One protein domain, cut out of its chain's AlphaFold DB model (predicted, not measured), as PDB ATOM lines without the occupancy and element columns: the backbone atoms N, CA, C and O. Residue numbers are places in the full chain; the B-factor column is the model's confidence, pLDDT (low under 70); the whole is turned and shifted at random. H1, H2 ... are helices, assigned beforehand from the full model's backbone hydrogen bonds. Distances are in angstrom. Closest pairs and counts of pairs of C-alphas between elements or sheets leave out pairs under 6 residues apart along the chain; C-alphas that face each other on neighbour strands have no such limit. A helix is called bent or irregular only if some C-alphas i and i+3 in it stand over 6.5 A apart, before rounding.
ATOM      1  N   ARG A  67     204.095 177.491 207.224       88.94
ATOM      2  CA  ARG A  67     202.823 177.842 206.571       88.94
ATOM      3  C   ARG A  67     202.511 179.338 206.686       88.94
ATOM      4  O   ARG A  67     201.685 179.857 205.939       88.94
ATOM      5  N   ASP A  68     203.136 180.012 207.642       91.69
ATOM      6  CA  ASP A  68     203.093 181.460 207.762       91.69
ATOM      7  C   ASP A  68     203.916 182.121 206.652       91.69
ATOM      8  O   ASP A  68     205.051 181.723 206.395       91.69
ATOM      9  N   TYR A  69     203.347 183.137 205.999       90.94
ATOM     10  CA  TYR A  69     203.980 183.769 204.843       90.94
ATOM     11  C   TYR A  69     205.327 184.414 205.168       90.94
ATOM     12  O   TYR A  69     206.235 184.308 204.352       90.94
ATOM     13  N   ALA A  70     205.473 185.054 206.334       91.38
ATOM     14  CA  ALA A  70     206.742 185.669 206.711       91.38
ATOM     15  C   ALA A  70     207.804 184.588 206.935       91.38
ATOM     16  O   ALA A  70     208.847 184.617 206.296       91.38
ATOM     17  N   ASN A  71     207.478 183.550 207.709       93.31
ATOM     18  CA  ASN A  71     208.412 182.451 207.968       93.31
ATOM     19  C   ASN A  71     208.794 181.687 206.681       93.31
ATOM     20  O   ASN A  71     209.920 181.208 206.554       93.31
ATOM     21  N   ALA A  72     207.879 181.568 205.712       94.00
ATOM     22  CA  ALA A  72     208.175 180.990 204.401       94.00
ATOM     23  C   ALA A  72     209.169 181.845 203.595       94.00
ATOM     24  O   ALA A  72     210.036 181.298 202.914       94.00
ATOM     25  N   ILE A  73     209.055 183.174 203.676       93.62
ATOM     26  CA  ILE A  73     209.997 184.102 203.040       93.62
ATOM     27  C   ILE A  73     211.374 183.983 203.702       93.62
ATOM     28  O   ILE A  73     212.357 183.822 202.982       93.62
ATOM     29  N   THR A  74     211.449 183.938 205.036       94.12
ATOM     30  CA  THR A  74     212.711 183.696 205.757       94.12
ATOM     31  C   THR A  74     213.337 182.358 205.337       94.12
ATOM     32  O   THR A  74     214.533 182.273 205.066       94.12
ATOM     33  N   ALA A  75     212.537 181.297 205.175       95.56
ATOM     34  CA  ALA A  75     213.025 180.003 204.682       95.56
ATOM     35  C   ALA A  75     213.578 180.074 203.246       95.56
ATOM     36  O   ALA A  75     214.581 179.427 202.936       95.56
ATOM     37  N   LEU A  76     212.963 180.874 202.373       95.75
ATOM     38  CA  LEU A  76     213.508 181.152 201.044       95.75
ATOM     39  C   LEU A  76     214.818 181.950 201.132       95.75
ATOM     40  O   LEU A  76     215.745 181.668 200.375       95.75
ATOM     41  N   ALA A  77     214.930 182.889 202.073       95.44
ATOM     42  CA  ALA A  77     216.166 183.623 202.326       95.44
ATOM     43  C   ALA A  77     217.314 182.663 202.692       95.44
ATOM     44  O   ALA A  77     218.401 182.765 202.125       95.44
ATOM     45  N   TYR A  78     217.060 181.641 203.519       96.94
ATOM     46  CA  TYR A  78     218.054 180.598 203.812       96.94
ATOM     47  C   TYR A  78     218.537 179.838 202.573       96.94
ATOM     48  O   TYR A  78     219.717 179.493 202.498       96.94
ATOM     49  N   LEU A  79     217.670 179.586 201.584       97.00
ATOM     50  CA  LEU A  79     218.092 178.943 200.336       97.00
ATOM     51  C   LEU A  79     219.148 179.793 199.618       97.00
ATOM     52  O   LEU A  79     220.201 179.278 199.240       97.00
ATOM     53  N   PHE A  80     218.897 181.096 199.480       97.19
ATOM     54  CA  PHE A  80     219.869 182.032 198.914       97.19
ATOM     55  C   PHE A  80     221.130 182.135 199.767       97.19
ATOM     56  O   PHE A  80     222.231 182.171 199.219       97.19
ATOM     57  N   ALA A  81     220.993 182.097 201.091       97.19
ATOM     58  CA  ALA A  81     222.117 182.167 202.005       97.19
ATOM     59  C   ALA A  81     223.072 180.973 201.843       97.19
ATOM     60  O   ALA A  81     224.288 181.148 201.738       97.19
ATOM     61  N   VAL A  82     222.522 179.758 201.752       97.75
ATOM     62  CA  VAL A  82     223.295 178.529 201.526       97.75
ATOM     63  C   VAL A  82     223.939 178.534 200.143       97.75
ATOM     64  O   VAL A  82     225.124 178.224 200.030       97.75
ATOM     65  N   ILE A  83     223.200 178.925 199.098       97.94
ATOM     66  CA  ILE A  83     223.751 179.067 197.741       97.94
ATOM     67  C   ILE A  83     224.901 180.082 197.737       97.94
ATOM     68  O   ILE A  83     225.956 179.815 197.163       97.94
ATOM     69  N   GLY A  84     224.724 181.219 198.410       97.94
ATOM     70  CA  GLY A  84     225.722 182.277 198.503       97.94
ATOM     71  C   GLY A  84     227.004 181.811 199.181       97.94
ATOM     72  O   GLY A  84     228.091 181.964 198.620       97.94
ATOM     73  N   LEU A  85     226.883 181.167 200.345       98.19
ATOM     74  CA  LEU A  85     228.032 180.598 201.049       98.19
ATOM     75  C   LEU A  85     228.720 179.510 200.214       98.19
ATOM     76  O   LEU A  85     229.944 179.511 200.099       98.19
ATOM     77  N   PHE A  86     227.950 178.615 199.590       98.25
ATOM     78  CA  PHE A  86     228.489 177.575 198.716       98.25
ATOM     79  C   PHE A  86     229.305 178.170 197.562       98.25
ATOM     80  O   PHE A  86     230.430 177.735 197.317       98.25
ATOM     81  N   LEU A  87     228.775 179.182 196.872       97.75
ATOM     82  CA  LEU A  87     229.475 179.859 195.778       97.75
ATOM     83  C   LEU A  87     230.765 180.529 196.264       97.75
ATOM     84  O   LEU A  87     231.811 180.341 195.641       97.75
ATOM     85  N   ALA A  88     230.711 181.238 197.393       97.56
ATOM     86  CA  ALA A  88     231.877 181.896 197.972       97.56
ATOM     87  C   ALA A  88     232.988 180.895 198.332       97.56
ATOM     88  O   ALA A  88     234.140 181.085 197.946       97.56
ATOM     89  N   LEU A  89     232.639 179.786 198.993       97.19
ATOM     90  CA  LEU A  89     233.589 178.720 199.342       97.19
ATOM     91  C   LEU A  89     234.213 178.048 198.110       97.19
ATOM     92  O   LEU A  89     235.347 177.584 198.175       97.19
ATOM     93  N   ASN A  90     233.508 178.033 196.976       96.81
ATOM     94  CA  ASN A  90     234.018 177.537 195.694       96.81
ATOM     95  C   ASN A  90     234.743 178.623 194.873       96.81
ATOM     96  O   ASN A  90     234.878 178.501 193.655       96.81
ATOM     97  N   GLY A  91     235.185 179.708 195.518       94.50
ATOM     98  CA  GLY A  91     235.962 180.784 194.897       94.50
ATOM     99  C   GLY A  91     235.145 181.768 194.055       94.50
ATOM    100  O   GLY A  91     235.707 182.721 193.526       94.50
ATOM    101  N   LYS A  92     233.824 181.587 193.951       96.38
ATOM    102  CA  LYS A  92     232.910 182.484 193.226       96.38
ATOM    103  C   LYS A  92     232.343 183.535 194.181       96.38
ATOM    104  O   LYS A  92     231.137 183.575 194.423       96.38
ATOM    105  N   ILE A  93     233.228 184.348 194.757       96.56
ATOM    106  CA  ILE A  93     232.906 185.299 195.834       96.56
ATOM    107  C   ILE A  93     231.827 186.292 195.397       96.56
ATOM    108  O   ILE A  93     230.831 186.449 196.095       96.56
ATOM    109  N   GLU A  94     231.972 186.908 194.227       96.31
ATOM    110  CA  GLU A  94     231.055 187.928 193.717       96.31
ATOM    111  C   GLU A  94     229.642 187.364 193.505       96.31
ATOM    112  O   GLU A  94     228.660 187.987 193.907       96.31
ATOM    113  N   LEU A  95     229.526 186.146 192.958       96.88
ATOM    114  CA  LEU A  95     228.237 185.455 192.825       96.88
ATOM    115  C   LEU A  95     227.664 185.048 194.185       96.88
ATOM    116  O   LEU A  95     226.451 185.103 194.382       96.88
ATOM    117  N   GLY A  96     228.530 184.658 195.122       97.56
ATOM    118  CA  GLY A  96     228.138 184.365 196.492       97.56
ATOM    119  C   GLY A  96     227.518 185.578 197.182       97.56
ATOM    120  O   GLY A  96     226.444 185.471 197.772       97.56
ATOM    121  N   VAL A  97     228.150 186.747 197.055       97.56
ATOM    122  CA  VAL A  97     227.632 188.004 197.612       97.56
ATOM    123  C   VAL A  97     226.374 188.464 196.877       97.56
ATOM    124  O   VAL A  97     225.440 188.920 197.530       97.56
ATOM    125  N   ALA A  98     226.284 188.275 195.557       96.88
ATOM    126  CA  ALA A  98     225.057 188.545 194.808       96.88
ATOM    127  C   ALA A  98     223.878 187.703 195.325       96.88
ATOM    128  O   ALA A  98     222.797 188.235 195.555       96.88
ATOM    129  N   ALA A  99     224.079 186.406 195.579       96.88
ATOM    130  CA  ALA A  99     223.057 185.573 196.212       96.88
ATOM    131  C   ALA A  99     222.731 186.052 197.639       96.88
ATOM    132  O   ALA A  99     221.564 186.079 198.014       96.88
ATOM    133  N   MET A 100     223.723 186.502 198.415       96.94
ATOM    134  CA  MET A 100     223.468 187.013 199.765       96.94
ATOM    135  C   MET A 100     222.693 188.340 199.783       96.94
ATOM    136  O   MET A 100     221.913 188.575 200.702       96.94
ATOM    137  N   LEU A 101     222.817 189.184 198.751       95.62
ATOM    138  CA  LEU A 101     221.952 190.360 198.591       95.62
ATOM    139  C   LEU A 101     220.472 189.976 198.440       95.62
ATOM    140  O   LEU A 101     219.609 190.737 198.875       95.62
ATOM    141  N   TRP A 102     220.164 188.801 197.877       94.12
ATOM    142  CA  TRP A 102     218.795 188.278 197.852       94.12
ATOM    143  C   TRP A 102     218.323 187.825 199.232       94.12
ATOM    144  O   TRP A 102     217.180 188.105 199.579       94.12
ATOM    145  N   THR A 103     219.184 187.197 200.041       94.06
ATOM    146  CA  THR A 103     218.878 186.896 201.452       94.06
ATOM    147  C   THR A 103     218.526 188.174 202.211       94.06
ATOM    148  O   THR A 103     217.451 188.267 202.791       94.06
ATOM    149  N   TRP A 104     219.391 189.186 202.113       92.50
ATOM    150  CA  TRP A 104     219.196 190.497 202.734       92.50
ATOM    151  C   TRP A 104     217.919 191.205 202.252       92.50
ATOM    152  O   TRP A 104     217.216 191.850 203.028       92.50
ATOM    153  N   PHE A 105     217.583 191.084 200.967       90.88
ATOM    154  CA  PHE A 105     216.338 191.625 200.423       90.88
ATOM    155  C   PHE A 105     215.095 190.915 200.988       90.88
ATOM    156  O   PHE A 105     214.121 191.579 201.348       90.88
ATOM    157  N   LEU A 106     215.122 189.582 201.059       90.31
ATOM    158  CA  LEU A 106     213.996 188.777 201.538       90.31
ATOM    159  C   LEU A 106     213.736 188.973 203.036       90.31
ATOM    160  O   LEU A 106     212.575 189.022 203.422       90.31
ATOM    161  N   ASP A 107     214.781 189.182 203.829       86.31
ATOM    162  CA  ASP A 107     214.739 189.572 205.249       86.31
ATOM    163  C   ASP A 107     213.942 190.878 205.469       86.31
ATOM    164  O   ASP A 107     212.962 190.949 206.210       86.31
ATOM    165  N   HIS A 108     214.207 191.914 204.668       84.81
ATOM    166  CA  HIS A 108     213.416 193.149 204.746       84.81
ATOM    167  C   HIS A 108     211.947 192.938 204.339       84.81
ATOM    168  O   HIS A 108     211.045 193.654 204.807       84.81
ATOM    169  N   TRP A 109     211.706 191.982 203.439       83.25
ATOM    170  CA  TRP A 109     210.381 191.658 202.932       83.25
ATOM    171  C   TRP A 109     209.569 190.808 203.915       83.25
ATOM    172  O   TRP A 109     208.381 191.089 204.098       83.25
ATOM    173  N   ASP A 110     210.171 189.832 204.596       81.31
ATOM    174  CA  ASP A 110     209.472 189.030 205.601       81.31
ATOM    175  C   ASP A 110     209.005 189.892 206.778       81.31
ATOM    176  O   ASP A 110     207.850 189.780 207.191       81.31
ATOM    177  N   GLY A 111     209.810 190.869 207.206       82.38
ATOM    178  CA  GLY A 111     209.454 191.791 208.269       82.38
ATOM    179  C   GLY A 111     208.324 192.723 207.841       82.38
ATOM    180  O   GLY A 111     207.456 193.073 208.648       82.38
ATOM    181  N   HIS A 112     208.290 193.122 206.564       83.88
ATOM    182  CA  HIS A 112     207.169 193.873 205.998       83.88
ATOM    183  C   HIS A 112     205.883 193.038 205.997       83.88
ATOM    184  O   HIS A 112     204.840 193.511 206.458       83.88
ATOM    185  N   VAL A 113     205.960 191.783 205.546       82.75
ATOM    186  CA  VAL A 113     204.822 190.857 205.525       82.75
ATOM    187  C   VAL A 113     204.339 190.551 206.942       82.75
ATOM    188  O   VAL A 113     203.145 190.677 207.194       82.75
ATOM    189  N   ALA A 114     205.232 190.247 207.884       82.56
ATOM    190  CA  ALA A 114     204.912 189.954 209.280       82.56
ATOM    191  C   ALA A 114     204.170 191.107 209.966       82.56
ATOM    192  O   ALA A 114     203.225 190.880 210.725       82.56
ATOM    193  N   ARG A 115     204.563 192.355 209.680       83.56
ATOM    194  CA  ARG A 115     203.880 193.552 210.192       83.56
ATOM    195  C   ARG A 115     202.470 193.679 209.622       83.56
ATOM    196  O   ARG A 115     201.529 193.904 210.386       83.56
ATOM    197  N   ASN A 116     202.309 193.466 208.317       83.88
ATOM    198  CA  ASN A 116     201.013 193.582 207.644       83.88
ATOM    199  C   ASN A 116     200.056 192.432 207.987       83.88
ATOM    200  O   ASN A 116     198.846 192.638 208.036       83.88
ATOM    201  N   THR A 117     200.571 191.231 208.257       83.75
ATOM    202  CA  THR A 117     199.763 190.049 208.598       83.75
ATOM    203  C   THR A 117     199.615 189.827 210.099       83.75
ATOM    204  O   THR A 117     198.905 188.910 210.495       83.75
ATOM    205  N   SER A 118     200.219 190.668 210.944       80.69
ATOM    206  CA  SER A 118     200.223 190.529 212.411       80.69
ATOM    207  C   SER A 118     198.847 190.226 213.026       80.69
ATOM    208  O   SER A 118     198.750 189.403 213.930       80.69
ATOM    209  N   HIS A 119     197.776 190.812 212.484       79.56
ATOM    210  CA  HIS A 119     196.390 190.632 212.928       79.56
ATOM    211  C   HIS A 119     195.777 189.244 212.643       79.56
ATOM    212  O   HIS A 119     194.749 188.904 213.222       79.56
ATOM    213  N   VAL A 120     196.376 188.448 211.753       80.38
ATOM    214  CA  VAL A 120     195.895 187.114 211.334       80.38
ATOM    215  C   VAL A 120     196.862 185.981 211.691       80.38
ATOM    216  O   VAL A 120     196.561 184.811 211.433       80.38
ATOM    217  N   ARG A 121     198.015 186.285 212.303       81.00
ATOM    218  CA  ARG A 121     198.991 185.261 212.709       81.00
ATOM    219  C   ARG A 121     198.480 184.474 213.913       81.00
ATOM    220  O   ARG A 121     197.869 185.010 214.833       81.00
ATOM    221  N   ARG A 122     198.737 183.165 213.898       82.62
ATOM    222  CA  ARG A 122     198.362 182.262 214.995       82.62
ATOM    223  C   ARG A 122     199.265 182.504 216.220       82.62
ATOM    224  O   ARG A 122     200.424 182.878 216.029       82.62
ATOM    225  N   PRO A 123     198.793 182.222 217.448       83.00
ATOM    226  CA  PRO A 123     199.625 182.315 218.650       83.00
ATOM    227  C   PRO A 123     200.897 181.459 218.534       83.00
ATOM    228  O   PRO A 123     200.827 180.333 218.037       83.00
ATOM    229  N   GLY A 124     202.050 181.980 218.965       82.31
ATOM    230  CA  GLY A 124     203.341 181.275 218.942       82.31
ATOM    231  C   GLY A 124     204.098 181.336 217.607       82.31
ATOM    232  O   GLY A 124     205.300 181.080 217.561       82.31
ATOM    233  N   VAL A 125     203.425 181.664 216.496       87.81
ATOM    234  CA  VAL A 125     204.045 181.701 215.156       87.81
ATOM    235  C   VAL A 125     204.924 182.936 214.973       87.81
ATOM    236  O   VAL A 125     205.940 182.870 214.281       87.81
ATOM    237  N   ALA A 126     204.539 184.053 215.590       85.94
ATOM    238  CA  ALA A 126     205.301 185.290 215.523       85.94
ATOM    239  C   ALA A 126     206.599 185.198 216.334       85.94
ATOM    240  O   ALA A 126     207.634 185.668 215.872       85.94
ATOM    241  N   GLU A 127     206.555 184.546 217.495       89.31
ATOM    242  CA  GLU A 127     207.707 184.297 218.358       89.31
ATOM    243  C   GLU A 127     208.710 183.360 217.681       89.31
ATOM    244  O   GLU A 127     209.895 183.678 217.633       89.31
ATOM    245  N   PHE A 128     208.231 182.263 217.075       91.00
ATOM    246  CA  PHE A 128     209.071 181.402 216.238       91.00
ATOM    247  C   PHE A 128     209.713 182.197 215.098       91.00
ATOM    248  O   PHE A 128     210.918 182.102 214.890       91.00
ATOM    249  N   GLY A 129     208.910 182.991 214.381       90.25
ATOM    250  CA  GLY A 129     209.385 183.802 213.264       90.25
ATOM    251  C   GLY A 129     210.480 184.777 213.679       90.25
ATOM    252  O   GLY A 129     211.483 184.865 212.991       90.25
ATOM    253  N   LYS A 130     210.338 185.431 214.838       89.12
ATOM    254  CA  LYS A 130     211.346 186.358 215.371       89.12
ATOM    255  C   LYS A 130     212.698 185.671 215.593       89.12
ATOM    256  O   LYS A 130     213.711 186.204 215.166       89.12
ATOM    257  N   SER A 131     212.724 184.494 216.222       92.12
ATOM    258  CA  SER A 131     213.981 183.752 216.407       92.12
ATOM    259  C   SER A 131     214.520 183.181 215.094       92.12
ATOM    260  O   SER A 131     215.726 183.145 214.878       92.12
ATOM    261  N   PHE A 132     213.634 182.721 214.206       94.12
ATOM    262  CA  PHE A 132     214.016 182.162 212.911       94.12
ATOM    263  C   PHE A 132     214.670 183.207 211.995       94.12
ATOM    264  O   PHE A 132     215.671 182.899 211.340       94.12
ATOM    265  N   ASP A 133     214.134 184.425 212.020       92.19
ATOM    266  CA  ASP A 133     214.669 185.632 211.390       92.19
ATOM    267  C   ASP A 133     215.993 186.062 212.036       92.19
ATOM    268  O   ASP A 133     216.995 186.197 211.346       92.19
ATOM    269  N   GLY A 134     216.077 186.097 213.372       91.88
ATOM    270  CA  GLY A 134     217.322 186.407 214.092       91.88
ATOM    271  C   GLY A 134     218.503 185.495 213.723       91.88
ATOM    272  O   GLY A 134     219.642 185.951 213.589       91.88
ATOM    273  N   PHE A 135     218.254 184.203 213.486       94.81
ATOM    274  CA  PHE A 135     219.276 183.293 212.958       94.81
ATOM    275  C   PHE A 135     219.668 183.609 211.505       94.81
ATOM    276  O   PHE A 135     220.840 183.453 211.149       94.81
ATOM    277  N   ALA A 136     218.720 184.055 210.676       94.31
ATOM    278  CA  ALA A 136     218.988 184.449 209.297       94.31
ATOM    279  C   ALA A 136     219.842 185.723 209.283       94.31
ATOM    280  O   ALA A 136     220.879 185.739 208.619       94.31
ATOM    281  N   ASP A 137     219.475 186.713 210.101       93.31
ATOM    282  CA  ASP A 137     220.212 187.949 210.378       93.31
ATOM    283  C   ASP A 137     221.659 187.685 210.796       93.31
ATOM    284  O   ASP A 137     222.605 188.262 210.251       93.31
ATOM    285  N   PHE A 138     221.864 186.756 211.734       95.81
ATOM    286  CA  PHE A 138     223.209 186.360 212.142       95.81
ATOM    287  C   PHE A 138     223.987 185.730 210.981       95.81
ATOM    288  O   PHE A 138     225.182 185.966 210.802       95.81
ATOM    289  N   PHE A 139     223.326 184.924 210.155       96.12
ATOM    290  CA  PHE A 139     223.995 184.254 209.054       96.12
ATOM    291  C   PHE A 139     224.396 185.226 207.935       96.12
ATOM    292  O   PHE A 139     225.565 185.246 207.537       96.12
ATOM    293  N   HIS A 140     223.455 186.033 207.430       94.25
ATOM    294  CA  HIS A 140     223.693 186.939 206.297       94.25
ATOM    295  C   HIS A 140     224.502 188.175 206.687       94.25
ATOM    296  O   HIS A 140     225.383 188.585 205.925       94.25
ATOM    297  N   GLY A 141     224.257 188.709 207.885       94.50
ATOM    298  CA  GLY A 141     224.898 189.915 208.391       94.50
ATOM    299  C   GLY A 141     226.228 189.663 209.090       94.50
ATOM    300  O   GLY A 141     227.039 190.571 209.172       94.50
ATOM    301  N   VAL A 142     226.506 188.449 209.580       97.50
ATOM    302  CA  VAL A 142     227.694 188.213 210.423       97.50
ATOM    303  C   VAL A 142     228.562 187.075 209.901       97.50
ATOM    304  O   VAL A 142     229.728 187.283 209.555       97.50
ATOM    305  N   VAL A 143     228.010 185.863 209.810       98.12
ATOM    306  CA  VAL A 143     228.789 184.662 209.462       98.12
ATOM    307  C   VAL A 143     229.305 184.729 208.030       98.12
ATOM    308  O   VAL A 143     230.478 184.448 207.776       98.12
ATOM    309  N   PHE A 144     228.449 185.100 207.083       98.31
ATOM    310  CA  PHE A 144     228.837 185.145 205.682       98.31
ATOM    311  C   PHE A 144     229.880 186.233 205.375       98.31
ATOM    312  O   PHE A 144     230.887 185.897 204.748       98.31
ATOM    313  N   PRO A 145     229.740 187.492 205.841       98.00
ATOM    314  CA  PRO A 145     230.788 188.492 205.677       98.00
ATOM    315  C   PRO A 145     232.115 188.067 206.308       98.00
ATOM    316  O   PRO A 145     233.150 188.176 205.654       98.00
ATOM    317  N   ALA A 146     232.095 187.487 207.514       98.25
ATOM    318  CA  ALA A 146     233.290 186.921 208.146       98.25
ATOM    319  C   ALA A 146     233.956 185.846 207.267       98.25
ATOM    320  O   ALA A 146     235.167 185.883 207.037       98.25
ATOM    321  N   ALA A 147     233.169 184.923 206.705       98.31
ATOM    322  CA  ALA A 147     233.682 183.912 205.786       98.31
ATOM    323  C   ALA A 147     234.330 184.548 204.544       98.31
ATOM    324  O   ALA A 147     235.445 184.178 204.177       98.31
ATOM    325  N   VAL A 148     233.684 185.541 203.923       98.25
ATOM    326  CA  VAL A 148     234.241 186.235 202.752       98.25
ATOM    327  C   VAL A 148     235.536 186.973 203.097       98.25
ATOM    328  O   VAL A 148     236.496 186.854 202.341       98.25
ATOM    329  N   ILE A 149     235.618 187.659 204.243       98.25
ATOM    330  CA  ILE A 149     236.839 188.344 204.713       98.25
ATOM    331  C   ILE A 149     238.019 187.367 204.816       98.25
ATOM    332  O   ILE A 149     239.134 187.692 204.395       98.25
ATOM    333  N   ILE A 150     237.776 186.165 205.347       98.12
ATOM    334  CA  ILE A 150     238.783 185.100 205.452       98.12
ATOM    335  C   ILE A 150     239.196 184.613 204.061       98.12
ATOM    336  O   ILE A 150     240.394 184.481 203.794       98.12
ATOM    337  N   LEU A 151     238.223 184.377 203.177       97.25
ATOM    338  CA  LEU A 151     238.459 183.857 201.829       97.25
ATOM    339  C   LEU A 151     239.279 184.832 200.972       97.25
ATOM    340  O   LEU A 151     240.284 184.426 200.390       97.25
ATOM    341  N   ILE A 152     238.916 186.120 200.933       95.50
ATOM    342  CA  ILE A 152     239.637 187.127 200.128       95.50
ATOM    343  C   ILE A 152     241.050 187.387 200.659       95.50
ATOM    344  O   ILE A 152     241.973 187.620 199.883       95.50
ATOM    345  N   SER A 153     241.235 187.306 201.979       93.25
ATOM    346  CA  SER A 153     242.521 187.532 202.645       93.25
ATOM    347  C   SER A 153     243.385 186.274 202.729       93.25
ATOM    348  O   SER A 153     244.439 186.310 203.358       93.25
ATOM    349  N   ARG A 154     242.937 185.143 202.164       91.69
ATOM    350  CA  ARG A 154     243.626 183.841 202.234       91.69
ATOM    351  C   ARG A 154     244.009 183.432 203.669       91.69
ATOM    352  O   ARG A 154     245.059 182.832 203.885       91.69
ATOM    353  N   GLY A 155     243.173 183.774 204.651       90.00
ATOM    354  CA  GLY A 155     243.367 183.380 206.052       90.00
ATOM    355  C   GLY A 155     244.475 184.116 206.817       90.00
ATOM    356  O   GLY A 155     245.044 183.551 207.748       90.00
ATOM    357  N   THR A 156     244.796 185.365 206.470       95.94
ATOM    358  CA  THR A 156     245.723 186.190 207.274       95.94
ATOM    359  C   THR A 156     245.245 186.397 208.722       95.94
ATOM    360  O   THR A 156     244.048 186.355 209.029       95.94
ATOM    361  N   VAL A 157     246.179 186.734 209.620       97.31
ATOM    362  CA  VAL A 157     245.871 187.094 211.019       97.31
ATOM    363  C   VAL A 157     244.919 188.293 211.100       97.31
ATOM    364  O   VAL A 157     244.030 188.314 211.948       97.31
ATOM    365  N   LEU A 158     245.055 189.269 210.195       97.25
ATOM    366  CA  LEU A 158     244.170 190.432 210.159       97.25
ATOM    367  C   LEU A 158     242.729 190.030 209.814       97.25
ATOM    368  O   LEU A 158     241.802 190.473 210.488       97.25
ATOM    369  N   SER A 159     242.532 189.144 208.830       96.81
ATOM    370  CA  SER A 159     241.193 188.618 208.528       96.81
ATOM    371  C   SER A 159     240.602 187.791 209.662       96.81
ATOM    372  O   SER A 159     239.394 187.857 209.886       96.81
ATOM    373  N   LEU A 160     241.432 187.048 210.402       97.69
ATOM    374  CA  LEU A 160     240.986 186.320 211.586       97.69
ATOM    375  C   LEU A 160     240.494 187.287 212.668       97.69
ATOM    376  O   LEU A 160     239.407 187.090 213.204       97.69
ATOM    377  N   LEU A 161     241.256 188.346 212.957       98.12
ATOM    378  CA  LEU A 161     240.864 189.376 213.922       98.12
ATOM    379  C   LEU A 161     239.575 190.088 213.504       98.12
ATOM    380  O   LEU A 161     238.663 190.204 214.318       98.12
ATOM    381  N   ALA A 162     239.474 190.513 212.242       98.00
ATOM    382  CA  ALA A 162     238.266 191.139 211.713       98.00
ATOM    383  C   ALA A 162     237.043 190.224 211.864       98.00
ATOM    384  O   ALA A 162     236.009 190.653 212.365       98.00
ATOM    385  N   SER A 163     237.188 188.945 211.514       98.12
ATOM    386  CA  SER A 163     236.111 187.955 211.600       98.12
ATOM    387  C   SER A 163     235.711 187.641 213.040       98.12
ATOM    388  O   SER A 163     234.526 187.546 213.336       98.12
ATOM    389  N   LEU A 164     236.682 187.518 213.953       98.25
ATOM    390  CA  LEU A 164     236.429 187.315 215.383       98.25
ATOM    391  C   LEU A 164     235.646 188.482 215.982       98.25
ATOM    392  O   LEU A 164     234.650 188.263 216.670       98.25
ATOM    393  N   LEU A 165     236.093 189.711 215.710       97.94
ATOM    394  CA  LEU A 165     235.428 190.912 216.199       97.94
ATOM    395  C   LEU A 165     234.020 191.025 215.626       97.94
ATOM    396  O   LEU A 165     233.093 191.279 216.389       97.94
ATOM    397  N   LEU A 166     233.850 190.774 214.328       97.75
ATOM    398  CA  LEU A 166     232.550 190.823 213.671       97.75
ATOM    399  C   LEU A 166     231.570 189.803 214.255       97.75
ATOM    400  O   LEU A 166     230.458 190.164 214.625       97.75
ATOM    401  N   ILE A 167     232.000 188.545 214.404       98.19
ATOM    402  CA  ILE A 167     231.172 187.470 214.964       98.19
ATOM    403  C   ILE A 167     230.754 187.785 216.398       98.19
ATOM    404  O   ILE A 167     229.576 187.666 216.738       98.19
ATOM    405  N   LEU A 168     231.699 188.219 217.235       97.56
ATOM    406  CA  LEU A 168     231.417 188.538 218.630       97.56
ATOM    407  C   LEU A 168     230.498 189.760 218.756       97.56
ATOM    408  O   LEU A 168     229.508 189.712 219.485       97.56
ATOM    409  N   ALA A 169     230.795 190.833 218.021       95.38
ATOM    410  CA  ALA A 169     229.991 192.048 217.996       95.38
ATOM    411  C   ALA A 169     228.565 191.778 217.502       95.38
ATOM    412  O   ALA A 169     227.600 192.202 218.142       95.38
ATOM    413  N   GLY A 170     228.430 191.030 216.406       94.62
ATOM    414  CA  GLY A 170     227.143 190.643 215.842       94.62
ATOM    415  C   GLY A 170     226.313 189.813 216.817       94.62
ATOM    416  O   GLY A 170     225.158 190.146 217.070       94.62
ATOM    417  N   ALA A 171     226.910 188.793 217.445       95.25
ATOM    418  CA  ALA A 171     226.218 187.958 218.427       95.25
ATOM    419  C   ALA A 171     225.731 188.767 219.643       95.25
ATOM    420  O   ALA A 171     224.581 188.617 220.064       95.25
ATOM    421  N   ILE A 172     226.577 189.657 220.180       91.94
ATOM    422  CA  ILE A 172     226.210 190.552 221.290       91.94
ATOM    423  C   ILE A 172     225.051 191.457 220.873       91.94
ATOM    424  O   ILE A 172     224.064 191.573 221.601       91.94
ATOM    425  N   ARG A 173     225.157 192.084 219.698       90.56
ATOM    426  CA  ARG A 173     224.155 193.018 219.193       90.56
ATOM    427  C   ARG A 173     222.793 192.351 219.019       90.56
ATOM    428  O   ARG A 173     221.797 192.901 219.489       90.56
ATOM    429  N   LEU A 174     222.744 191.196 218.356       89.94
ATOM    430  CA  LEU A 174     221.497 190.468 218.112       89.94
ATOM    431  C   LEU A 174     220.863 190.030 219.429       89.94
ATOM    432  O   LEU A 174     219.689 190.303 219.665       89.94
ATOM    433  N   SER A 175     221.667 189.463 220.331       89.31
ATOM    434  CA  SER A 175     221.200 189.047 221.656       89.31
ATOM    435  C   SER A 175     220.632 190.227 222.450       89.31
ATOM    436  O   SER A 175     219.579 190.108 223.076       89.31
ATOM    437  N   TYR A 176     221.294 191.387 222.413       85.50
ATOM    438  CA  TYR A 176     220.803 192.598 223.070       85.50
ATOM    439  C   TYR A 176     219.477 193.071 222.461       85.50
ATOM    440  O   TYR A 176     218.532 193.364 223.194       85.50
ATOM    441  N   PHE A 177     219.379 193.105 221.130       81.81
ATOM    442  CA  PHE A 177     218.168 193.522 220.428       81.81
ATOM    443  C   PHE A 177     216.972 192.605 220.719       81.81
ATOM    444  O   PHE A 177     215.864 193.092 220.953       81.81
ATOM    445  N   GLU A 178     217.184 191.288 220.763       80.75
ATOM    446  CA  GLU A 178     216.116 190.330 221.041       80.75
ATOM    447  C   GLU A 178     215.581 190.419 222.475       80.75
ATOM    448  O   GLU A 178     214.362 190.317 222.655       80.75
ATOM    449  N   ASN A 179     216.469 190.626 223.458       79.00
ATOM    450  CA  ASN A 179     216.150 190.549 224.889       79.00
ATOM    451  C   ASN A 179     215.795 191.898 225.531       79.00
ATOM    452  O   ASN A 179     214.937 191.952 226.407       79.00
ATOM    453  N   VAL A 180     216.457 192.986 225.129       74.69
ATOM    454  CA  VAL A 180     216.277 194.320 225.734       74.69
ATOM    455  C   VAL A 180     215.347 195.196 224.890       74.69
ATOM    456  O   VAL A 180     214.709 196.110 225.408       74.69
ATOM    457  N   GLY A 181     215.196 194.875 223.602       61.91
ATOM    458  CA  GLY A 181     214.330 195.602 222.684       61.91
ATOM    459  C   GLY A 181     214.848 197.001 222.340       61.91
ATOM    460  O   GLY A 181     216.004 197.357 222.569       61.91
ATOM    461  N   LEU A 182     213.975 197.810 221.739       58.28
ATOM    462  CA  LEU A 182     214.261 199.218 221.476       58.28
ATOM    463  C   LEU A 182     214.226 199.986 222.803       58.28
ATOM    464  O   LEU A 182     213.277 199.842 223.573       58.28
ATOM    465  N   THR A 183     215.228 200.836 223.045       52.81
ATOM    466  CA  THR A 183     215.187 201.802 224.157       52.81
ATOM    467  C   THR A 183     213.889 202.618 224.105       52.81
ATOM    468  O   THR A 183     213.296 202.764 223.033       52.81
ATOM    469  N   THR A 184     213.454 203.170 225.242       48.66
ATOM    470  CA  THR A 184     212.176 203.892 225.445       48.66
ATOM    471  C   THR A 184     211.878 204.981 224.396       48.66
ATOM    472  O   THR A 184     210.729 205.370 224.220       48.66
ATOM    473  N   ASP A 185     212.890 205.414 223.639       50.41
ATOM    474  CA  ASP A 185     212.790 206.392 222.555       50.41
ATOM    475  C   ASP A 185     212.716 205.802 221.125       50.41
ATOM    476  O   ASP A 185     212.881 206.540 220.153       50.41
ATOM    477  N   ALA A 186     212.510 204.490 220.958       50.19
ATOM    478  CA  ALA A 186     212.426 203.807 219.656       50.19
ATOM    479  C   ALA A 186     213.660 203.995 218.739       50.19
ATOM    480  O   ALA A 186     213.536 204.047 217.512       50.19
ATOM    481  N   ARG A 187     214.863 204.093 219.325       48.97
ATOM    482  CA  ARG A 187     216.140 204.265 218.606       48.97
ATOM    483  C   ARG A 187     217.055 203.051 218.794       48.97
ATOM    484  O   ARG A 187     217.162 202.530 219.904       48.97
ATOM    485  N   PHE A 188     217.716 202.627 217.713       51.78
ATOM    486  CA  PHE A 188     218.733 201.573 217.743       51.78
ATOM    487  C   PHE A 188     220.008 202.086 218.420       51.78
ATOM    488  O   PHE A 188     220.431 203.208 218.143       51.78
ATOM    489  N   MET A 189     220.624 201.264 219.273       60.97
ATOM    490  CA  MET A 189     222.005 201.478 219.717       60.97
ATOM    491  C   MET A 189     222.945 200.713 218.781       60.97
ATOM    492  O   MET A 189     222.748 199.520 218.548       60.97
ATOM    493  N   GLY A 190     223.917 201.410 218.194       67.50
ATOM    494  CA  GLY A 190     224.849 200.874 217.198       67.50
ATOM    495  C   GLY A 190     224.223 200.639 215.813       67.50
ATOM    496  O   GLY A 190     222.996 200.642 215.646       67.50
ATOM    497  N   ILE A 191     225.068 200.383 214.811       78.69
ATOM    498  CA  ILE A 191     224.636 200.094 213.429       78.69
ATOM    499  C   ILE A 191     224.116 198.652 213.285       78.69
ATOM    500  O   ILE A 191     224.766 197.751 213.793       78.69
ATOM    501  N   PRO A 192     222.958 198.401 212.633       86.44
ATOM    502  CA  PRO A 192     222.450 197.060 212.302       86.44
ATOM    503  C   PRO A 192     223.446 196.169 211.548       86.44
ATOM    504  O   PRO A 192     224.058 196.632 210.594       86.44
ATOM    505  N   VAL A 193     223.539 194.879 211.910       90.06
ATOM    506  CA  VAL A 193     224.358 193.900 211.152       90.06
ATOM    507  C   VAL A 193     223.829 193.654 209.745       90.06
ATOM    508  O   VAL A 193     224.564 193.213 208.874       90.06
ATOM    509  N   SER A 194     222.570 194.000 209.473       88.69
ATOM    510  CA  SER A 194     222.019 193.930 208.124       88.69
ATOM    511  C   SER A 194     222.697 194.903 207.149       88.69
ATOM    512  O   SER A 194     222.502 194.783 205.944       88.69
ATOM    513  N   TYR A 195     223.518 195.854 207.612       90.31
ATOM    514  CA  TYR A 195     224.324 196.712 206.732       90.31
ATOM    515  C   TYR A 195     225.619 196.059 206.229       90.31
ATOM    516  O   TYR A 195     226.241 196.571 205.294       90.31
ATOM    517  N   ASP A 196     225.994 194.914 206.782       95.12
ATOM    518  CA  ASP A 196     227.258 194.242 206.505       95.12
ATOM    519  C   ASP A 196     227.275 193.639 205.098       95.12
ATOM    520  O   ASP A 196     228.243 193.820 204.355       95.12
ATOM    521  N   THR A 197     226.183 192.988 204.679       95.12
ATOM    522  CA  THR A 197     226.060 192.433 203.321       95.12
ATOM    523  C   THR A 197     226.087 193.530 202.248       95.12
ATOM    524  O   THR A 197     226.874 193.402 201.304       95.12
ATOM    525  N   PRO A 198     225.312 194.634 202.357       94.38
ATOM    526  CA  PRO A 198     225.432 195.758 201.432       94.38
ATOM    527  C   PRO A 198     226.828 196.380 201.393       94.38
ATOM    528  O   PRO A 198     227.332 196.655 200.303       94.38
ATOM    529  N   LEU A 199     227.479 196.580 202.547       95.69
ATOM    530  CA  LEU A 199     228.838 197.122 202.584       95.69
ATOM    531  C   LEU A 199     229.814 196.204 201.844       95.69
ATOM    532  O   LEU A 199     230.598 196.678 201.022       95.69
ATOM    533  N   LEU A 200     229.742 194.895 202.094       97.12
ATOM    534  CA  LEU A 200     230.576 193.913 201.408       97.12
ATOM    535  C   LEU A 200     230.368 193.954 199.890       97.12
ATOM    536  O   LEU A 200     231.342 193.925 199.138       97.12
ATOM    537  N   ALA A 201     229.115 194.061 199.441       96.88
ATOM    538  CA  ALA A 201     228.794 194.199 198.026       96.88
ATOM    539  C   ALA A 201     229.425 195.464 197.424       96.88
ATOM    540  O   ALA A 201     230.073 195.376 196.385       96.88
ATOM    541  N   VAL A 202     229.305 196.620 198.088       96.19
ATOM    542  CA  VAL A 202     229.935 197.874 197.631       96.19
ATOM    543  C   VAL A 202     231.454 197.738 197.549       96.19
ATOM    544  O   VAL A 202     232.048 198.147 196.553       96.19
ATOM    545  N   LEU A 203     232.087 197.139 198.560       96.38
ATOM    546  CA  LEU A 203     233.533 196.919 198.563       96.38
ATOM    547  C   LEU A 203     233.958 196.025 197.391       96.38
ATOM    548  O   LEU A 203     234.898 196.367 196.679       96.38
ATOM    549  N   LEU A 204     233.241 194.930 197.124       95.62
ATOM    550  CA  LEU A 204     233.528 194.063 195.975       95.62
ATOM    551  C   LEU A 204     233.307 194.757 194.628       95.62
ATOM    552  O   LEU A 204     234.092 194.547 193.709       95.62
ATOM    553  N   LEU A 205     232.299 195.623 194.504       94.75
ATOM    554  CA  LEU A 205     232.109 196.437 193.298       94.75
ATOM    555  C   LEU A 205     233.264 197.430 193.080       94.75
ATOM    556  O   LEU A 205     233.601 197.739 191.937       94.75
ATOM    557  N   ALA A 206     233.891 197.909 194.156       93.44
ATOM    558  CA  ALA A 206     235.067 198.775 194.097       93.44
ATOM    559  C   ALA A 206     236.384 198.009 193.859       93.44
ATOM    560  O   ALA A 206     237.385 198.633 193.505       93.44
ATOM    561  N   ARG A 207     236.396 196.675 194.009       92.44
ATOM    562  CA  ARG A 207     237.592 195.825 193.870       92.44
ATOM    563  C   ARG A 207     238.412 196.100 192.599       92.44
ATOM    564  O   ARG A 207     239.621 196.237 192.743       92.44
ATOM    565  N   PRO A 208     237.828 196.251 191.388       90.62
ATOM    566  CA  PRO A 208     238.614 196.478 190.167       90.62
ATOM    567  C   PRO A 208     239.420 197.786 190.156       90.62
ATOM    568  O   PRO A 208     240.282 197.970 189.304       90.62
ATOM    569  N   GLN A 209     239.120 198.717 191.066       91.38
ATOM    570  CA  GLN A 209     239.784 200.019 191.176       91.38
ATOM    571  C   GLN A 209     240.936 200.001 192.193       91.38
ATOM    572  O   GLN A 209     241.611 201.014 192.372       91.38
ATOM    573  N   LEU A 210     241.141 198.879 192.889       91.44
ATOM    574  CA  LEU A 210     242.073 198.750 194.002       91.44
ATOM    575  C   LEU A 210     243.152 197.701 193.693       91.44
ATOM    576  O   LEU A 210     242.860 196.705 193.035       91.44
ATOM    577  N   PRO A 211     244.389 197.885 194.189       93.38
ATOM    578  CA  PRO A 211     245.423 196.857 194.099       93.38
ATOM    579  C   PRO A 211     245.031 195.569 194.840       93.38
ATOM    580  O   PRO A 211     244.456 195.624 195.932       93.38
ATOM    581  N   ASP A 212     245.384 194.412 194.272       89.88
ATOM    582  CA  ASP A 212     245.021 193.085 194.798       89.88
ATOM    583  C   ASP A 212     245.575 192.801 196.205       89.88
ATOM    584  O   ASP A 212     244.972 192.055 196.974       89.88
ATOM    585  N   ASP A 213     246.716 193.389 196.557       91.44
ATOM    586  CA  ASP A 213     247.358 193.273 197.869       91.44
ATOM    587  C   ASP A 213     246.735 194.208 198.918       91.44
ATOM    588  O   ASP A 213     246.701 193.885 200.107       91.44
ATOM    589  N   VAL A 214     246.190 195.343 198.480       94.75
ATOM    590  CA  VAL A 214     245.590 196.361 199.352       94.75
ATOM    591  C   VAL A 214     244.116 196.064 199.634       94.75
ATOM    592  O   VAL A 214     243.638 196.308 200.745       94.75
ATOM    593  N   PHE A 215     243.385 195.513 198.663       95.94
ATOM    594  CA  PHE A 215     241.949 195.264 198.788       95.94
ATOM    595  C   PHE A 215     241.562 194.434 200.033       95.94
ATOM    596  O   PHE A 215     240.711 194.897 200.799       95.94
ATOM    597  N   PRO A 216     242.189 193.275 200.329       96.62
ATOM    598  CA  PRO A 216     241.831 192.482 201.506       96.62
ATOM    599  C   PRO A 216     242.077 193.227 202.827       96.62
ATOM    600  O   PRO A 216     241.310 193.072 203.777       96.62
ATOM    601  N   ILE A 217     243.106 194.086 202.874       97.06
ATOM    602  CA  ILE A 217     243.423 194.924 204.040       97.06
ATOM    603  C   ILE A 217     242.317 195.959 204.263       97.06
ATOM    604  O   ILE A 217     241.840 196.107 205.390       97.06
ATOM    605  N   ILE A 218     241.871 196.638 203.199       97.38
ATOM    606  CA  ILE A 218     240.772 197.613 203.266       97.38
ATOM    607  C   ILE A 218     239.501 196.947 203.790       97.38
ATOM    608  O   ILE A 218     238.874 197.477 204.707       97.38
ATOM    609  N   VAL A 219     239.137 195.782 203.246       97.56
ATOM    610  CA  VAL A 219     237.935 195.061 203.682       97.56
ATOM    611  C   VAL A 219     238.047 194.678 205.160       97.56
ATOM    612  O   VAL A 219     237.128 194.951 205.928       97.56
ATOM    613  N   ALA A 220     239.176 194.111 205.593       97.75
ATOM    614  CA  ALA A 220     239.355 193.730 206.990       97.75
ATOM    615  C   ALA A 220     239.263 194.936 207.942       97.75
ATOM    616  O   ALA A 220     238.565 194.860 208.951       97.75
ATOM    617  N   ILE A 221     239.900 196.067 207.612       97.81
ATOM    618  CA  ILE A 221     239.819 197.295 208.421       97.81
ATOM    619  C   ILE A 221     238.386 197.835 208.457       97.81
ATOM    620  O   ILE A 221     237.898 198.176 209.533       97.81
ATOM    621  N   ALA A 222     237.694 197.882 207.316       97.38
ATOM    622  CA  ALA A 222     236.310 198.348 207.247       97.38
ATOM    623  C   ALA A 222     235.392 197.529 208.167       97.38
ATOM    624  O   ALA A 222     234.605 198.105 208.915       97.38
ATOM    625  N   PHE A 223     235.544 196.203 208.178       97.69
ATOM    626  CA  PHE A 223     234.749 195.322 209.032       97.69
ATOM    627  C   PHE A 223     235.167 195.331 210.504       97.69
ATOM    628  O   PHE A 223     234.310 195.151 211.363       97.69
ATOM    629  N   ILE A 224     236.432 195.615 210.830       97.81
ATOM    630  CA  ILE A 224     236.839 195.898 212.218       97.81
ATOM    631  C   ILE A 224     236.134 197.159 212.722       97.81
ATOM    632  O   ILE A 224     235.552 197.151 213.804       97.81
ATOM    633  N   LEU A 225     236.158 198.239 211.935       95.88
ATOM    634  CA  LEU A 225     235.480 199.487 212.291       95.88
ATOM    635  C   LEU A 225     233.970 199.280 212.424       95.88
ATOM    636  O   LEU A 225     233.367 199.785 213.371       95.88
ATOM    637  N   LEU A 226     233.374 198.507 211.513       94.25
ATOM    638  CA  LEU A 226     231.955 198.192 211.562       94.25
ATOM    639  C   LEU A 226     231.606 197.354 212.801       94.25
ATOM    640  O   LEU A 226     230.692 197.733 213.522       94.25
ATOM    641  N   ALA A 227     232.391 196.322 213.128       95.00
ATOM    642  CA  ALA A 227     232.208 195.503 214.331       95.00
ATOM    643  C   ALA A 227     232.190 196.345 215.619       95.00
ATOM    644  O   ALA A 227     231.330 196.168 216.484       95.00
ATOM    645  N   LEU A 228     233.107 197.312 215.742       93.00
ATOM    646  CA  LEU A 228     233.110 198.252 216.871       93.00
ATOM    647  C   LEU A 228     231.837 199.111 216.896       93.00
ATOM    648  O   LEU A 228     231.280 199.395 217.956       93.00
ATOM    649  N   LEU A 229     231.357 199.496 215.719       90.44
ATOM    650  CA  LEU A 229     230.183 200.329 215.509       90.44
ATOM    651  C   LEU A 229     228.848 199.586 215.732       90.44
ATOM    652  O   LEU A 229     227.863 200.211 216.135       90.44
ATOM    653  N   HIS A 230     228.799 198.259 215.569       89.44
ATOM    654  CA  HIS A 230     227.633 197.437 215.934       89.44
ATOM    655  C   HIS A 230     227.344 197.465 217.437       89.44
ATOM    656  O   HIS A 230     226.177 197.375 217.824       89.44
ATOM    657  N   VAL A 231     228.383 197.590 218.268       86.69
ATOM    658  CA  VAL A 231     228.293 197.581 219.744       86.69
ATOM    659  C   VAL A 231     228.431 198.992 220.337       86.69
ATOM    660  O   VAL A 231     228.187 199.197 221.525       86.69
ATOM    661  N   ALA A 232     228.769 199.993 219.518       81.31
ATOM    662  CA  ALA A 232     228.896 201.377 219.957       81.31
ATOM    663  C   ALA A 232     227.566 201.917 220.512       81.31
ATOM    664  O   ALA A 232     226.551 201.996 219.820       81.31
ATOM    665  N   THR A 233     227.592 202.340 221.774       60.88
ATOM    666  CA  THR A 233     226.419 202.792 222.536       60.88
ATOM    667  C   THR A 233     225.968 204.213 222.191       60.88
ATOM    668  O   THR A 233     224.812 204.565 222.427       60.88
ATOM    669  N   GLU A 234     226.839 205.035 221.602       58.81
ATOM    670  CA  GLU A 234     226.542 206.450 221.328       58.81
ATOM    671  C   GLU A 234     225.933 206.714 219.945       58.81
ATOM    672  O   GLU A 234     225.391 207.793 219.698       58.81
ATOM    673  N   ILE A 235     225.965 205.732 219.041       58.91
ATOM    674  CA  ILE A 235     225.504 205.922 217.665       58.91
ATOM    675  C   ILE A 235     224.059 205.459 217.550       58.91
ATOM    676  O   ILE A 235     223.735 204.280 217.680       58.91
ATOM    677  N   ARG A 236     223.180 206.439 217.335       55.97
ATOM    678  CA  ARG A 236     221.732 206.258 217.245       55.97
ATOM    679  C   ARG A 236     221.322 206.245 215.782       55.97
ATOM    680  O   ARG A 236     221.251 207.299 215.155       55.97
ATOM    681  N   VAL A 237     221.039 205.062 215.242       58.94
ATOM    682  CA  VAL A 237     220.562 204.926 213.858       58.94
ATOM    683  C   VAL A 237     219.030 204.952 213.845       58.94
ATOM    684  O   VAL A 237     218.404 204.211 214.615       58.94
ATOM    685  N   PRO A 238     218.388 205.801 213.020       53.53
ATOM    686  CA  PRO A 238     216.940 205.774 212.862       53.53
ATOM    687  C   PRO A 238     216.499 204.436 212.263       53.53
ATOM    688  O   PRO A 238     217.146 203.893 211.371       53.53
ATOM    689  N   ALA A 239     215.378 203.905 212.748       54.34
ATOM    690  CA  ALA A 239     214.819 202.678 212.208       54.34
ATOM    691  C   ALA A 239     214.489 202.824 210.720       54.34
ATOM    692  O   ALA A 239     213.807 203.775 210.333       54.34
ATOM    693  N   ILE A 240     214.915 201.852 209.911       54.28
ATOM    694  CA  ILE A 240     214.508 201.723 208.511       54.28
ATOM    695  C   ILE A 240     212.975 201.588 208.488       54.28
ATOM    696  O   ILE A 240     212.418 200.544 208.826       54.28
ATOM    697  N   ARG A 241     212.264 202.671 208.153       54.03
ATOM    698  CA  ARG A 241     210.794 202.719 208.086       54.03
ATOM    699  C   ARG A 241     210.342 203.296 206.746       54.03
ATOM    700  O   ARG A 241     210.857 204.312 206.292       54.03
ATOM    701  N   GLY A 242     209.343 202.661 206.134       62.28
ATOM    702  CA  GLY A 242     208.664 203.173 204.940       62.28
ATOM    703  C   GLY A 242     209.499 203.090 203.656       62.28
ATOM    704  O   GLY A 242     209.813 201.997 203.187       62.28
ATOM    705  N   THR A 243     209.834 204.249 203.081       56.91
ATOM    706  CA  THR A 243     210.453 204.450 201.751       56.91
ATOM    707  C   THR A 243     211.826 203.804 201.552       56.91
ATOM    708  O   THR A 243     212.314 203.751 200.428       56.91
ATOM    709  N   ALA A 244     212.442 203.269 202.603       64.56
ATOM    710  CA  ALA A 244     213.724 202.583 202.510       64.56
ATOM    711  C   ALA A 244     213.631 201.158 201.925       64.56
ATOM    712  O   ALA A 244     214.604 200.691 201.339       64.56
ATOM    713  N   VAL A 245     212.471 200.486 201.999       67.81
ATOM    714  CA  VAL A 245     212.273 199.145 201.405       67.81
ATOM    715  C   VAL A 245     212.476 199.138 199.879       67.81
ATOM    716  O   VAL A 245     213.269 198.325 199.402       67.81
ATOM    717  N   PRO A 246     211.854 200.030 199.078       74.44
ATOM    718  CA  PRO A 246     212.097 200.052 197.633       74.44
ATOM    719  C   PRO A 246     213.535 200.454 197.275       74.44
ATOM    720  O   PRO A 246     214.064 199.963 196.283       74.44
ATOM    721  N   ILE A 247     214.196 201.288 198.088       79.25
ATOM    722  CA  ILE A 247     215.607 201.655 197.882       79.25
ATOM    723  C   ILE A 247     216.511 200.441 198.110       79.25
ATOM    724  O   ILE A 247     217.351 200.138 197.267       79.25
ATOM    725  N   ALA A 248     216.303 199.715 199.211       74.88
ATOM    726  CA  ALA A 248     217.004 198.468 199.496       74.88
ATOM    727  C   ALA A 248     216.782 197.437 198.380       74.88
ATOM    728  O   ALA A 248     217.731 196.840 197.884       74.88
ATOM    729  N   THR A 249     215.544 197.315 197.898       78.56
ATOM    730  CA  THR A 249     215.188 196.437 196.773       78.56
ATOM    731  C   THR A 249     215.950 196.807 195.499       78.56
ATOM    732  O   THR A 249     216.568 195.951 194.869       78.56
ATOM    733  N   ALA A 250     215.940 198.089 195.125       85.25
ATOM    734  CA  ALA A 250     216.645 198.575 193.945       85.25
ATOM    735  C   ALA A 250     218.157 198.338 194.057       85.25
ATOM    736  O   ALA A 250     218.784 197.900 193.093       85.25
ATOM    737  N   PHE A 251     218.726 198.569 195.242       88.50
ATOM    738  CA  PHE A 251     220.129 198.292 195.520       88.50
ATOM    739  C   PHE A 251     220.455 196.797 195.416       88.50
ATOM    740  O   PHE A 251     221.424 196.446 194.751       88.50
ATOM    741  N   ALA A 252     219.643 195.912 196.003       88.12
ATOM    742  CA  ALA A 252     219.858 194.467 195.931       88.12
ATOM    743  C   ALA A 252     219.866 193.974 194.480       88.12
ATOM    744  O   ALA A 252     220.768 193.234 194.087       88.12
ATOM    745  N   ILE A 253     218.913 194.430 193.662       90.38
ATOM    746  CA  ILE A 253     218.826 194.065 192.243       90.38
ATOM    747  C   ILE A 253     220.038 194.604 191.474       90.38
ATOM    748  O   ILE A 253     220.751 193.833 190.829       90.38
ATOM    749  N   ALA A 254     220.292 195.914 191.551       92.44
ATOM    750  CA  ALA A 254     221.370 196.553 190.801       92.44
ATOM    751  C   ALA A 254     222.751 196.024 191.215       92.44
ATOM    752  O   ALA A 254     223.569 195.694 190.356       92.44
ATOM    753  N   GLY A 255     222.989 195.887 192.521       91.94
ATOM    754  CA  GLY A 255     224.220 195.342 193.083       91.94
ATOM    755  C   GLY A 255     224.446 193.889 192.674       91.94
ATOM    756  O   GLY A 255     225.545 193.547 192.243       91.94
ATOM    757  N   SER A 256     223.404 193.052 192.710       92.94
ATOM    758  CA  SER A 256     223.503 191.655 192.266       92.94
ATOM    759  C   SER A 256     223.855 191.551 190.784       92.94
ATOM    760  O   SER A 256     224.752 190.793 190.423       92.94
ATOM    761  N   ILE A 257     223.191 192.328 189.920       93.25
ATOM    762  CA  ILE A 257     223.481 192.347 188.478       93.25
ATOM    763  C   ILE A 257     224.927 192.790 188.234       93.25
ATOM    764  O   ILE A 257     225.651 192.132 187.488       93.25
ATOM    765  N   ALA A 258     225.365 193.865 188.890       93.94
ATOM    766  CA  ALA A 258     226.720 194.381 188.737       93.94
ATOM    767  C   ALA A 258     227.785 193.368 189.200       93.94
ATOM    768  O   ALA A 258     228.765 193.148 188.493       93.94
ATOM    769  N   LEU A 259     227.569 192.684 190.329       93.44
ATOM    770  CA  LEU A 259     228.469 191.629 190.812       93.44
ATOM    771  C   LEU A 259     228.533 190.433 189.850       93.44
ATOM    772  O   LEU A 259     229.614 189.900 189.599       93.44
ATOM    773  N   VAL A 260     227.400 190.037 189.262       93.56
ATOM    774  CA  VAL A 260     227.361 188.984 188.233       93.56
ATOM    775  C   VAL A 260     228.157 189.399 186.995       93.56
ATOM    776  O   VAL A 260     228.929 188.594 186.475       93.56
ATOM    777  N   MET A 261     228.023 190.649 186.546       91.81
ATOM    778  CA  MET A 261     228.785 191.173 185.407       91.81
ATOM    779  C   MET A 261     230.296 191.167 185.678       91.81
ATOM    780  O   MET A 261     231.059 190.686 184.839       91.81
ATOM    781  N   ILE A 262     230.732 191.618 186.863       89.12
ATOM    782  CA  ILE A 262     232.150 191.571 187.265       89.12
ATOM    783  C   ILE A 262     232.655 190.124 187.273       89.12
ATOM    784  O   ILE A 262     233.704 189.834 186.698       89.12
ATOM    785  N   SER A 263     231.881 189.197 187.845       88.50
ATOM    786  CA  SER A 263     232.255 187.780 187.896       88.50
ATOM    787  C   SER A 263     232.449 187.160 186.510       88.50
ATOM    788  O   SER A 263     233.294 186.281 186.364       88.50
ATOM    789  N   GLN A 264     231.676 187.582 185.507       84.69
ATOM    790  CA  GLN A 264     231.810 187.092 184.132       84.69
ATOM    791  C   GLN A 264     233.018 187.703 183.417       84.69
ATOM    792  O   GLN A 264     233.669 187.017 182.635       84.69
ATOM    793  N   SER A 265     233.339 188.967 183.707       75.50
ATOM    794  CA  SER A 265     234.471 189.665 183.088       75.50
ATOM    795  C   SER A 265     235.838 189.115 183.508       75.50
ATOM    796  O   SER A 265     236.761 189.131 182.707       75.50
ATOM    797  N   GLY A 266     235.963 188.576 184.727       60.94
ATOM    798  CA  GLY A 266     237.202 187.952 185.214       60.94
ATOM    799  C   GLY A 266     237.427 186.502 184.758       60.94
ATOM    800  O   GLY A 266     238.431 185.905 185.133       60.94
ATOM    801  N   LEU A 267     236.488 185.916 184.004       53.59
ATOM    802  CA  LEU A 267     236.592 184.565 183.428       53.59
ATOM    803  C   LEU A 267     237.071 184.568 181.962       53.59
ATOM    804  O   LEU A 267     237.180 183.490 181.372       53.59
TER     805      LEU A 267
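What this domain is: This is residues 67 to 267 of the 268 residues of a protein of Bradyrhizobium macuxiense (UniProt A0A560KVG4). What does the model look like? It is a bundle of seven helices running up and down along one long axis, in three tiers: H1, H2 and H7 on one side, H3 and H5 in the middle, H4 and H6 on the other side. Two long links, residues 181 to 192 and 232 to 243, are tied together by a short antiparallel pairing of residues 188 to 189 with 236 to 237. What is printed? The printed part has 201 residues, with seven named helices, H1 to H7 in that order, and no named strand: the class is all helix. It is compact, with a radius of gyration of the C-alphas of 16.9 A and spans of 52 by 35 by 27 A.

Where its parts are: Where do the first helices lie? H1 is residues 69 to 89, 30.5 A long, with C-alpha 69 at (203.980, 183.769, 204.843). H2 is residues 93 to 120, 40.2 A; it is irregular, with C-alphas 116 and 119 7.6 A apart, and has a kink of 35 degrees near residue 114. Is H3 bent? H3, residues 125 to 152, was assigned as one helix by its hydrogen bonds but is bent, with C-alphas 141 and 144 6.8 A apart. Its arms, H3a, residues 125 to 141, 23.4 A, and H3b, residues 144 to 152, 12.3 A, stand at a shallow tilt of 15 degrees. What follows? H4 is residues 157 to 180, 33.8 A, and H5 is residues 193 to 209, 26.0 A, irregular with C-alphas 205 and 208 7.2 A apart. H6 is residues 215 to 231, 25.1 A, and H7 is residues 244 to 265, 31.2 A, with C-alpha 265 at (234.471, 189.665, 183.088).

How they stand to each other: What do H1 and H2 touch? H1 and H2, a helical hairpin, touch at a shallow tilt of 10 degrees, opposite ways; their closest C-alphas, of Gly 84 and Gly 96, are 3.8 A apart. H2 touches H7, closest at the C-alphas of Ala 98 and Ser 256, 4.3 A. How do the others sit? H3b and H4, a hairpin, touch, closest at the C-alphas of Ala 146 and Ser 163, 4.6 A. H4 touches H6, closest at the C-alphas of Leu 166 and Ala 227, 4.7 A, while H3a touches H5, closest at those of Gly 141 and Val 193, 4.9 A. H1 and H6 are apart. Are the backbones regular in range? Every O i to N i+4 pair is within hydrogen-bond range in H1, H3a, H3b, H4 and H7, against 21 of 24 in H2, 9 of 13 in H5 and 12 of 13 in H6.

The domain as a whole: How large is it? The two C-alphas farthest apart, of Pro 123 and Pro 211, are 54.0 A apart, and the printed part has no cut. Which links are long? H4 to H5 and H6 to H7, with 12 residues each. Where is confidence low? The pLDDT is under 70 at residues 181 to 190, 233 to 245 and 266 to 267.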